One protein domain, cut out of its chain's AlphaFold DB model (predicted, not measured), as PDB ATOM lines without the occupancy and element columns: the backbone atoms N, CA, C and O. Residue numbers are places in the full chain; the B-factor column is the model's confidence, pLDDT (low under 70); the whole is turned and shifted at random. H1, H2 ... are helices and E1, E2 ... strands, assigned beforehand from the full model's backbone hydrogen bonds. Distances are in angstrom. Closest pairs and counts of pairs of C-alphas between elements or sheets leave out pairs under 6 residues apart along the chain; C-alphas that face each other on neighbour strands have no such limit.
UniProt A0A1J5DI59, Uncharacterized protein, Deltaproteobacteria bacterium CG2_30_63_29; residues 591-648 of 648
ATOM      1  N   HIS A 591       6.069   5.818  31.812       82.44
ATOM      2  CA  HIS A 591       6.889   5.731  33.035       82.44
ATOM      3  C   HIS A 591       6.755   6.973  33.931       82.44
ATOM      4  O   HIS A 591       6.650   6.834  35.146       82.44
ATOM      5  N   PHE A 592       6.679   8.175  33.342       82.94
ATOM      6  CA  PHE A 592       6.503   9.429  34.084       82.94
ATOM      7  C   PHE A 592       5.288   9.397  35.029       82.94
ATOM      8  O   PHE A 592       5.411   9.795  36.182       82.94
ATOM      9  N   LEU A 593       4.137   8.880  34.572       81.19
ATOM     10  CA  LEU A 593       2.912   8.816  35.379       81.19
ATOM     11  C   LEU A 593       3.059   7.852  36.562       81.19
ATOM     12  O   LEU A 593       2.670   8.182  37.678       81.19
ATOM     13  N   HIS A 594       3.665   6.686  36.332       81.50
ATOM     14  CA  HIS A 594       3.857   5.665  37.363       81.50
ATOM     15  C   HIS A 594       4.869   6.123  38.426       81.50
ATOM     16  O   HIS A 594       4.585   6.046  39.622       81.50
ATOM     17  N   VAL A 595       6.003   6.690  38.002       84.19
ATOM     18  CA  VAL A 595       7.035   7.212  38.914       84.19
ATOM     19  C   VAL A 595       6.530   8.442  39.682       84.19
ATOM     20  O   VAL A 595       6.761   8.544  40.884       84.19
ATOM     21  N   GLN A 596       5.771   9.343  39.044       82.50
ATOM     22  CA  GLN A 596       5.116  10.462  39.740       82.50
ATOM     23  C   GLN A 596       4.035   9.981  40.725       82.50
ATOM     24  O   GLN A 596       3.849  10.599  41.774       82.50
ATOM     25  N   GLY A 597       3.361   8.868  40.422       81.88
ATOM     26  CA  GLY A 597       2.431   8.176  41.319       81.88
ATOM     27  C   GLY A 597       3.093   7.439  42.491       81.88
ATOM     28  O   GLY A 597       2.384   6.900  43.337       81.88
ATOM     29  N   GLY A 598       4.429   7.424  42.573       84.38
ATOM     30  CA  GLY A 598       5.183   6.780  43.651       84.38
ATOM     31  C   GLY A 598       5.485   5.294  43.438       84.38
ATOM     32  O   GLY A 598       5.968   4.653  44.370       84.38
ATOM     33  N   VAL A 599       5.232   4.747  42.242       84.56
ATOM     34  CA  VAL A 599       5.635   3.377  41.876       84.56
ATOM     35  C   VAL A 599       7.156   3.325  41.711       84.56
ATOM     36  O   VAL A 599       7.751   4.170  41.038       84.56
ATOM     37  N   GLY A 600       7.790   2.340  42.340       86.06
ATOM     38  CA  GLY A 600       9.230   2.141  42.320       86.06
ATOM     39  C   GLY A 600       9.718   1.344  41.112       86.06
ATOM     40  O   GLY A 600       9.011   0.507  40.555       86.06
ATOM     41  N   CYS A 601      10.988   1.539  40.747       86.62
ATOM     42  CA  CYS A 601      11.657   0.760  39.705       86.62
ATOM     43  C   CYS A 601      11.568  -0.753  39.976       86.62
ATOM     44  O   CYS A 601      11.368  -1.535  39.049       86.62
ATOM     45  N   ALA A 602      11.682  -1.166  41.244       87.94
ATOM     46  CA  ALA A 602      11.632  -2.572  41.636       87.94
ATOM     47  C   ALA A 602      10.244  -3.217  41.479       87.94
ATOM     48  O   ALA A 602      10.174  -4.433  41.327       87.94
ATOM     49  N   ASP A 603       9.158  -2.439  41.444       85.88
ATOM     50  CA  ASP A 603       7.801  -2.979  41.279       85.88
ATOM     51  C   ASP A 603       7.574  -3.526  39.856       85.88
ATOM     52  O   ASP A 603       6.820  -4.481  39.657       85.88
ATOM     53  N   CYS A 604       8.273  -2.965  38.860       83.50
ATOM     54  CA  CYS A 604       8.223  -3.419  37.466       83.50
ATOM     55  C   CYS A 604       9.480  -4.177  37.014       83.50
ATOM     56  O   CYS A 604       9.368  -5.060  36.167       83.50
ATOM     57  N   HIS A 605      10.654  -3.869  37.569       88.31
ATOM     58  CA  HIS A 605      11.947  -4.425  37.155       88.31
ATOM     59  C   HIS A 605      12.599  -5.306  38.234       88.31
ATOM     60  O   HIS A 605      13.827  -5.358  38.323       88.31
ATOM     61  N   ALA A 606      11.814  -6.042  39.032       88.56
ATOM     62  CA  ALA A 606      12.326  -6.972  40.053       88.56
ATOM     63  C   ALA A 606      13.265  -8.064  39.489       88.56
ATOM     64  O   ALA A 606      14.032  -8.693  40.226       88.56
ATOM     65  N   ASP A 607      13.231  -8.304  38.172       90.56
ATOM     66  CA  ASP A 607      14.191  -9.182  37.505       90.56
ATOM     67  C   ASP A 607      15.557  -8.549  37.217       90.56
ATOM     68  O   ASP A 607      16.493  -9.285  36.913       90.56
ATOM     69  N   THR A 608      15.716  -7.238  37.393       91.25
ATOM     70  CA  THR A 608      16.969  -6.504  37.154       91.25
ATOM     71  C   THR A 608      17.472  -5.809  38.424       91.25
ATOM     72  O   THR A 608      18.653  -5.926  38.767       91.25
ATOM     73  N   VAL A 609      16.586  -5.146  39.175       91.44
ATOM     74  CA  VAL A 609      16.916  -4.370  40.385       91.44
ATOM     75  C   VAL A 609      16.361  -5.023  41.655       91.44
ATOM     76  O   VAL A 609      15.314  -5.660  41.626       91.44
ATOM     77  N   SER A 610      17.069  -4.896  42.783       91.38
ATOM     78  CA  SER A 610      16.590  -5.370  44.101       91.38
ATOM     79  C   SER A 610      15.815  -4.308  44.884       91.38
ATOM     80  O   SER A 610      15.093  -4.633  45.824       91.38
ATOM     81  N   ASN A 611      15.992  -3.040  44.523       90.19
ATOM     82  CA  ASN A 611      15.301  -1.873  45.064       90.19
ATOM     83  C   ASN A 611      15.390  -0.730  44.028       90.19
ATOM     84  O   ASN A 611      15.934  -0.915  42.942       90.19
ATOM     85  N   ASN A 612      14.890   0.462  44.355       87.50
ATOM     86  CA  ASN A 612      14.810   1.580  43.404       87.50
ATOM     87  C   ASN A 612      16.158   2.249  43.047       87.50
ATOM     88  O   ASN A 612      16.161   3.188  42.257       87.50
ATOM     89  N   THR A 613      17.280   1.795  43.615       87.44
ATOM     90  CA  THR A 613      18.630   2.354  43.405       87.44
ATOM     91  C   THR A 613      19.721   1.300  43.172       87.44
ATOM     92  O   THR A 613      20.878   1.665  42.997       87.44
ATOM     93  N   THR A 614      19.406  -0.003  43.207       91.38
ATOM     94  CA  THR A 614      20.412  -1.083  43.179       91.38
ATOM     95  C   THR A 614      20.082  -2.139  42.129       91.38
ATOM     96  O   THR A 614      19.110  -2.889  42.268       91.38
ATOM     97  N   ILE A 615      20.938  -2.262  41.116       92.50
ATOM     98  CA  ILE A 615      20.909  -3.369  40.155       92.50
ATOM     99  C   ILE A 615      21.430  -4.626  40.861       92.50
ATOM    100  O   ILE A 615      22.504  -4.620  41.454       92.50
ATOM    101  N   SER A 616      20.653  -5.711  40.833       91.88
ATOM    102  CA  SER A 616      21.011  -6.978  41.496       91.88
ATOM    103  C   SER A 616      21.274  -8.124  40.523       91.88
ATOM    104  O   SER A 616      21.882  -9.128  40.893       91.88
ATOM    105  N   LYS A 617      20.850  -7.976  39.263       92.25
ATOM    106  CA  LYS A 617      21.089  -8.938  38.185       92.25
ATOM    107  C   LYS A 617      21.713  -8.208  36.993       92.25
ATOM    108  O   LYS A 617      21.038  -7.986  35.998       92.25
ATOM    109  N   LEU A 618      23.003  -7.861  37.090       89.94
ATOM    110  CA  LEU A 618      23.749  -7.077  36.081       89.94
ATOM    111  C   LEU A 618      23.581  -7.584  34.640       89.94
ATOM    112  O   LEU A 618      23.449  -6.787  33.727       89.94
ATOM    113  N   LYS A 619      23.479  -8.904  34.425       88.56
ATOM    114  CA  LYS A 619      23.209  -9.504  33.100       88.56
ATOM    115  C   LYS A 619      21.876  -9.077  32.443       88.56
ATOM    116  O   LYS A 619      21.652  -9.379  31.275       88.56
ATOM    117  N   ASN A 620      20.981  -8.455  33.212       89.69
ATOM    118  CA  ASN A 620      19.683  -7.924  32.798       89.69
ATOM    119  C   ASN A 620      19.692  -6.377  32.735       89.69
ATOM    120  O   ASN A 620      18.637  -5.757  32.688       89.69
ATOM    121  N   HIS A 621      20.860  -5.735  32.797       88.12
ATOM    122  CA  HIS A 621      21.014  -4.287  32.682       88.12
ATOM    123  C   HIS A 621      22.094  -3.997  31.636       88.12
ATOM    124  O   HIS A 621      23.149  -4.620  31.673       88.12
ATOM    125  N   ILE A 622      21.820  -3.089  30.692       84.00
ATOM    126  CA  ILE A 622      22.721  -2.791  29.558       84.00
ATOM    127  C   ILE A 622      22.971  -4.072  28.719       84.00
ATOM    128  O   ILE A 622      24.090  -4.521  28.507       84.00
ATOM    129  N   ASN A 623      21.876  -4.705  28.270       79.56
ATOM    130  CA  ASN A 623      21.885  -5.925  27.440       79.56
ATOM    131  C   ASN A 623      20.961  -5.844  26.199       79.56
ATOM    132  O   ASN A 623      20.523  -6.869  25.675       79.56
ATOM    133  N   GLY A 624      20.573  -4.631  25.789       76.06
ATOM    134  CA  GLY A 624      19.667  -4.382  24.657       76.06
ATOM    135  C   GLY A 624      18.196  -4.791  24.856       76.06
ATOM    136  O   GLY A 624      17.374  -4.543  23.978       76.06
ATOM    137  N   SER A 625      17.821  -5.397  25.990       78.69
ATOM    138  CA  SER A 625      16.462  -5.895  26.253       78.69
ATOM    139  C   SER A 625      15.873  -5.321  27.542       78.69
ATOM    140  O   SER A 625      16.562  -5.207  28.548       78.69
ATOM    141  N   ILE A 626      14.571  -5.018  27.549       80.12
ATOM    142  CA  ILE A 626      13.860  -4.526  28.741       80.12
ATOM    143  C   ILE A 626      13.148  -5.702  29.424       80.12
ATOM    144  O   ILE A 626      12.212  -6.267  28.860       80.12
ATOM    145  N   GLN A 627      13.556  -6.062  30.643       84.38
ATOM    146  CA  GLN A 627      12.884  -7.093  31.443       84.38
ATOM    147  C   GLN A 627      11.874  -6.440  32.395       84.38
ATOM    148  O   GLN A 627      12.234  -5.586  33.205       84.38
ATOM    149  N   VAL A 628      10.608  -6.853  32.301       80.69
ATOM    150  CA  VAL A 628       9.505  -6.390  33.158       80.69
ATOM    151  C   VAL A 628       8.818  -7.607  33.777       80.69
ATOM    152  O   VAL A 628       8.443  -8.533  33.062       80.69
ATOM    153  N   THR A 629       8.644  -7.608  35.099       72.06
ATOM    154  CA  THR A 629       8.069  -8.730  35.869       72.06
ATOM    155  C   THR A 629       6.549  -8.674  36.022       72.06
ATOM    156  O   THR A 629       5.950  -9.605  36.558       72.06
ATOM    157  N   VAL A 630       5.904  -7.599  35.566       68.00
ATOM    158  CA  VAL A 630       4.442  -7.459  35.602       68.00
ATOM    159  C   VAL A 630       3.822  -8.410  34.577       68.00
ATOM    160  O   VAL A 630       4.054  -8.280  33.375       68.00
ATOM    161  N   THR A 631       3.009  -9.365  35.031       53.72
ATOM    162  CA  THR A 631       2.304 -10.270  34.119       53.72
ATOM    163  C   THR A 631       1.269  -9.514  33.289       53.72
ATOM    164  O   THR A 631       0.391  -8.856  33.845       53.72
ATOM    165  N   THR A 632       1.377  -9.696  31.969       56.09
ATOM    166  CA  THR A 632       0.460  -9.252  30.906       56.09
ATOM    167  C   THR A 632       0.194  -7.744  30.836       56.09
ATOM    168  O   THR A 632      -0.759  -7.240  31.426       56.09
ATOM    169  N   TRP A 633       0.988  -7.066  30.002       52.72
ATOM    170  CA  TRP A 633       0.470  -6.017  29.121       52.72
ATOM    171  C   TRP A 633       0.050  -6.690  27.808       52.72
ATOM    172  O   TRP A 633       0.878  -7.333  27.162       52.72
ATOM    173  N   ASP A 634      -1.227  -6.603  27.437       54.56
ATOM    174  CA  ASP A 634      -1.787  -7.243  26.231       54.56
ATOM    175  C   ASP A 634      -1.909  -6.287  25.028       54.56
ATOM    176  O   ASP A 634      -2.399  -6.667  23.964       54.56
ATOM    177  N   GLY A 635      -1.443  -5.045  25.195       55.19
ATOM    178  CA  GLY A 635      -1.587  -3.958  24.230       55.19
ATOM    179  C   GLY A 635      -2.779  -3.027  24.489       55.19
ATOM    180  O   GLY A 635      -2.853  -1.999  23.819       55.19
ATOM    181  N   GLN A 636      -3.677  -3.341  25.437       53.22
ATOM    182  CA  GLN A 636      -4.824  -2.494  25.834       53.22
ATOM    183  C   GLN A 636      -5.077  -2.414  27.356       53.22
ATOM    184  O   GLN A 636      -5.921  -1.637  27.801       53.22
ATOM    185  N   GLY A 637      -4.347  -3.169  28.180       56.53
ATOM    186  CA  GLY A 637      -4.436  -3.064  29.636       56.53
ATOM    187  C   GLY A 637      -3.240  -3.657  30.379       56.53
ATOM    188  O   GLY A 637      -2.416  -4.375  29.812       56.53
ATOM    189  N   CYS A 638      -3.159  -3.338  31.669       62.44
ATOM    190  CA  CYS A 638      -2.211  -3.905  32.631       62.44
ATOM    191  C   CYS A 638      -2.954  -4.797  33.641       62.44
ATOM    192  O   CYS A 638      -4.181  -4.777  33.715       62.44
ATOM    193  N   SER A 639      -2.212  -5.560  34.452       61.59
ATOM    194  CA  SER A 639      -2.785  -6.421  35.499       61.59
ATOM    195  C   SER A 639      -3.815  -5.689  36.388       61.59
ATOM    196  O   SER A 639      -3.497  -4.612  36.912       61.59
ATOM    197  N   PRO A 640      -4.988  -6.296  36.679       60.31
ATOM    198  CA  PRO A 640      -5.990  -5.718  37.580       60.31
ATOM    199  C   PRO A 640      -5.509  -5.454  39.012       60.31
ATOM    200  O   PRO A 640      -6.169  -4.751  39.770       60.31
ATOM    201  N   ALA A 641      -4.355  -6.007  39.398       62.66
ATOM    202  CA  ALA A 641      -3.707  -5.707  40.672       62.66
ATOM    203  C   ALA A 641      -3.092  -4.291  40.737       62.66
ATOM    204  O   ALA A 641      -2.761  -3.838  41.829       62.66
ATOM    205  N   CYS A 642      -2.922  -3.612  39.595       67.88
ATOM    206  CA  CYS A 642      -2.298  -2.286  39.504       67.88
ATOM    207  C   CYS A 642      -3.279  -1.173  39.101       67.88
ATOM    208  O   CYS A 642      -3.131  -0.056  39.580       67.88
ATOM    209  N   HIS A 643      -4.259  -1.475  38.239       73.38
ATOM    210  CA  HIS A 643      -5.192  -0.492  37.650       73.38
ATOM    211  C   HIS A 643      -6.668  -0.944  37.696       73.38
ATOM    212  O   HIS A 643      -7.490  -0.518  36.889       73.38
ATOM    213  N   GLU A 644      -7.006  -1.839  38.630       65.19
ATOM    214  CA  GLU A 644      -8.351  -2.412  38.804       65.19
ATOM    215  C   GLU A 644      -8.962  -2.924  37.478       65.19
ATOM    216  O   GLU A 644      -8.334  -3.709  36.770       65.19
ATOM    217  N   SER A 645     -10.195  -2.541  37.136       61.12
ATOM    218  CA  SER A 645     -10.838  -2.903  35.863       61.12
ATOM    219  C   SER A 645     -10.799  -1.779  34.820       61.12
ATOM    220  O   SER A 645     -11.654  -1.755  33.931       61.12
ATOM    221  N   GLU A 646      -9.885  -0.813  34.948       59.78
ATOM    222  CA  GLU A 646      -9.780   0.305  34.005       59.78
ATOM    223  C   GLU A 646      -9.070  -0.128  32.707       59.78
ATOM    224  O   GLU A 646      -8.071  -0.848  32.725       59.78
ATOM    225  N   ILE A 647      -9.634   0.291  31.569       55.81
ATOM    226  CA  ILE A 647      -9.147   0.010  30.210       55.81
ATOM    227  C   ILE A 647      -8.617   1.334  29.646       55.81
ATOM    228  O   ILE A 647      -9.324   2.341  29.743       55.81
ATOM    229  N   TRP A 648      -7.406   1.328  29.079       58.94
ATOM    230  CA  TRP A 648      -6.605   2.532  28.806       58.94
ATOM    231  C   TRP A 648      -6.283   2.723  27.318       58.94
ATOM    232  O   TRP A 648      -5.897   1.731  26.662       58.94
TER     233      TRP A 648
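AT A GLANCE: This is residues 591 to 648 of the 648 residues of an uncharacterized protein of Deltaproteobacteria bacterium CG2_30_63_29 (UniProt A0A1J5DI59). This is an elongated piece with little regular structure: H2 and E1 lie close together, residues 592 to 598 stick out with most of H1, and the long loop of residues 612 to 639 leads to H3, far from E1. The printed part has 58 residues, 18 of them in named elements, in the order H1, H2, E1, H3, mostly helix. It is only just loose, close to compact, with a radius of gyration of the C-alphas of 12.5 A and spans of 35 by 22 by 17 A.

IN THESE COORDINATES: Find C-alpha 591 at (6.889, 5.731, 33.035); from there H1, residues 591 to 596, runs 8.4 A. H2 is residues 601 to 605, 5.8 A, and E1 residues 609 to 611, 5.5 A. H3, residues 640 to 643, 5.3 A, ends at (-5.192, -0.492, 37.650).

HOW THE PARTS SIT: H1 is close to but not clearly touching H2, the closest C-alphas, of Val 595 and Cys 601, being 8.0 A apart. Look next at Ala 602 of H2 and Asn 611 of E1, their closest C-alphas, 5.1 A apart. E1 pairs with no named strand, but residues 614 to 615 pair with it, antiparallel. H3 is apart from H1, H2 and E1. In H1 and H2 every O i to N i+4 pair is within hydrogen-bond range; H3 is too short for one.

THE WHOLE: The farthest C-alphas, of Leu 618 and Ser 645, are 34.8 A apart. The printed part has no cut; the link from E1 to H3 is long, 28 residues. Confidence is under 70 at residues 630 to 642 and 644 to 648.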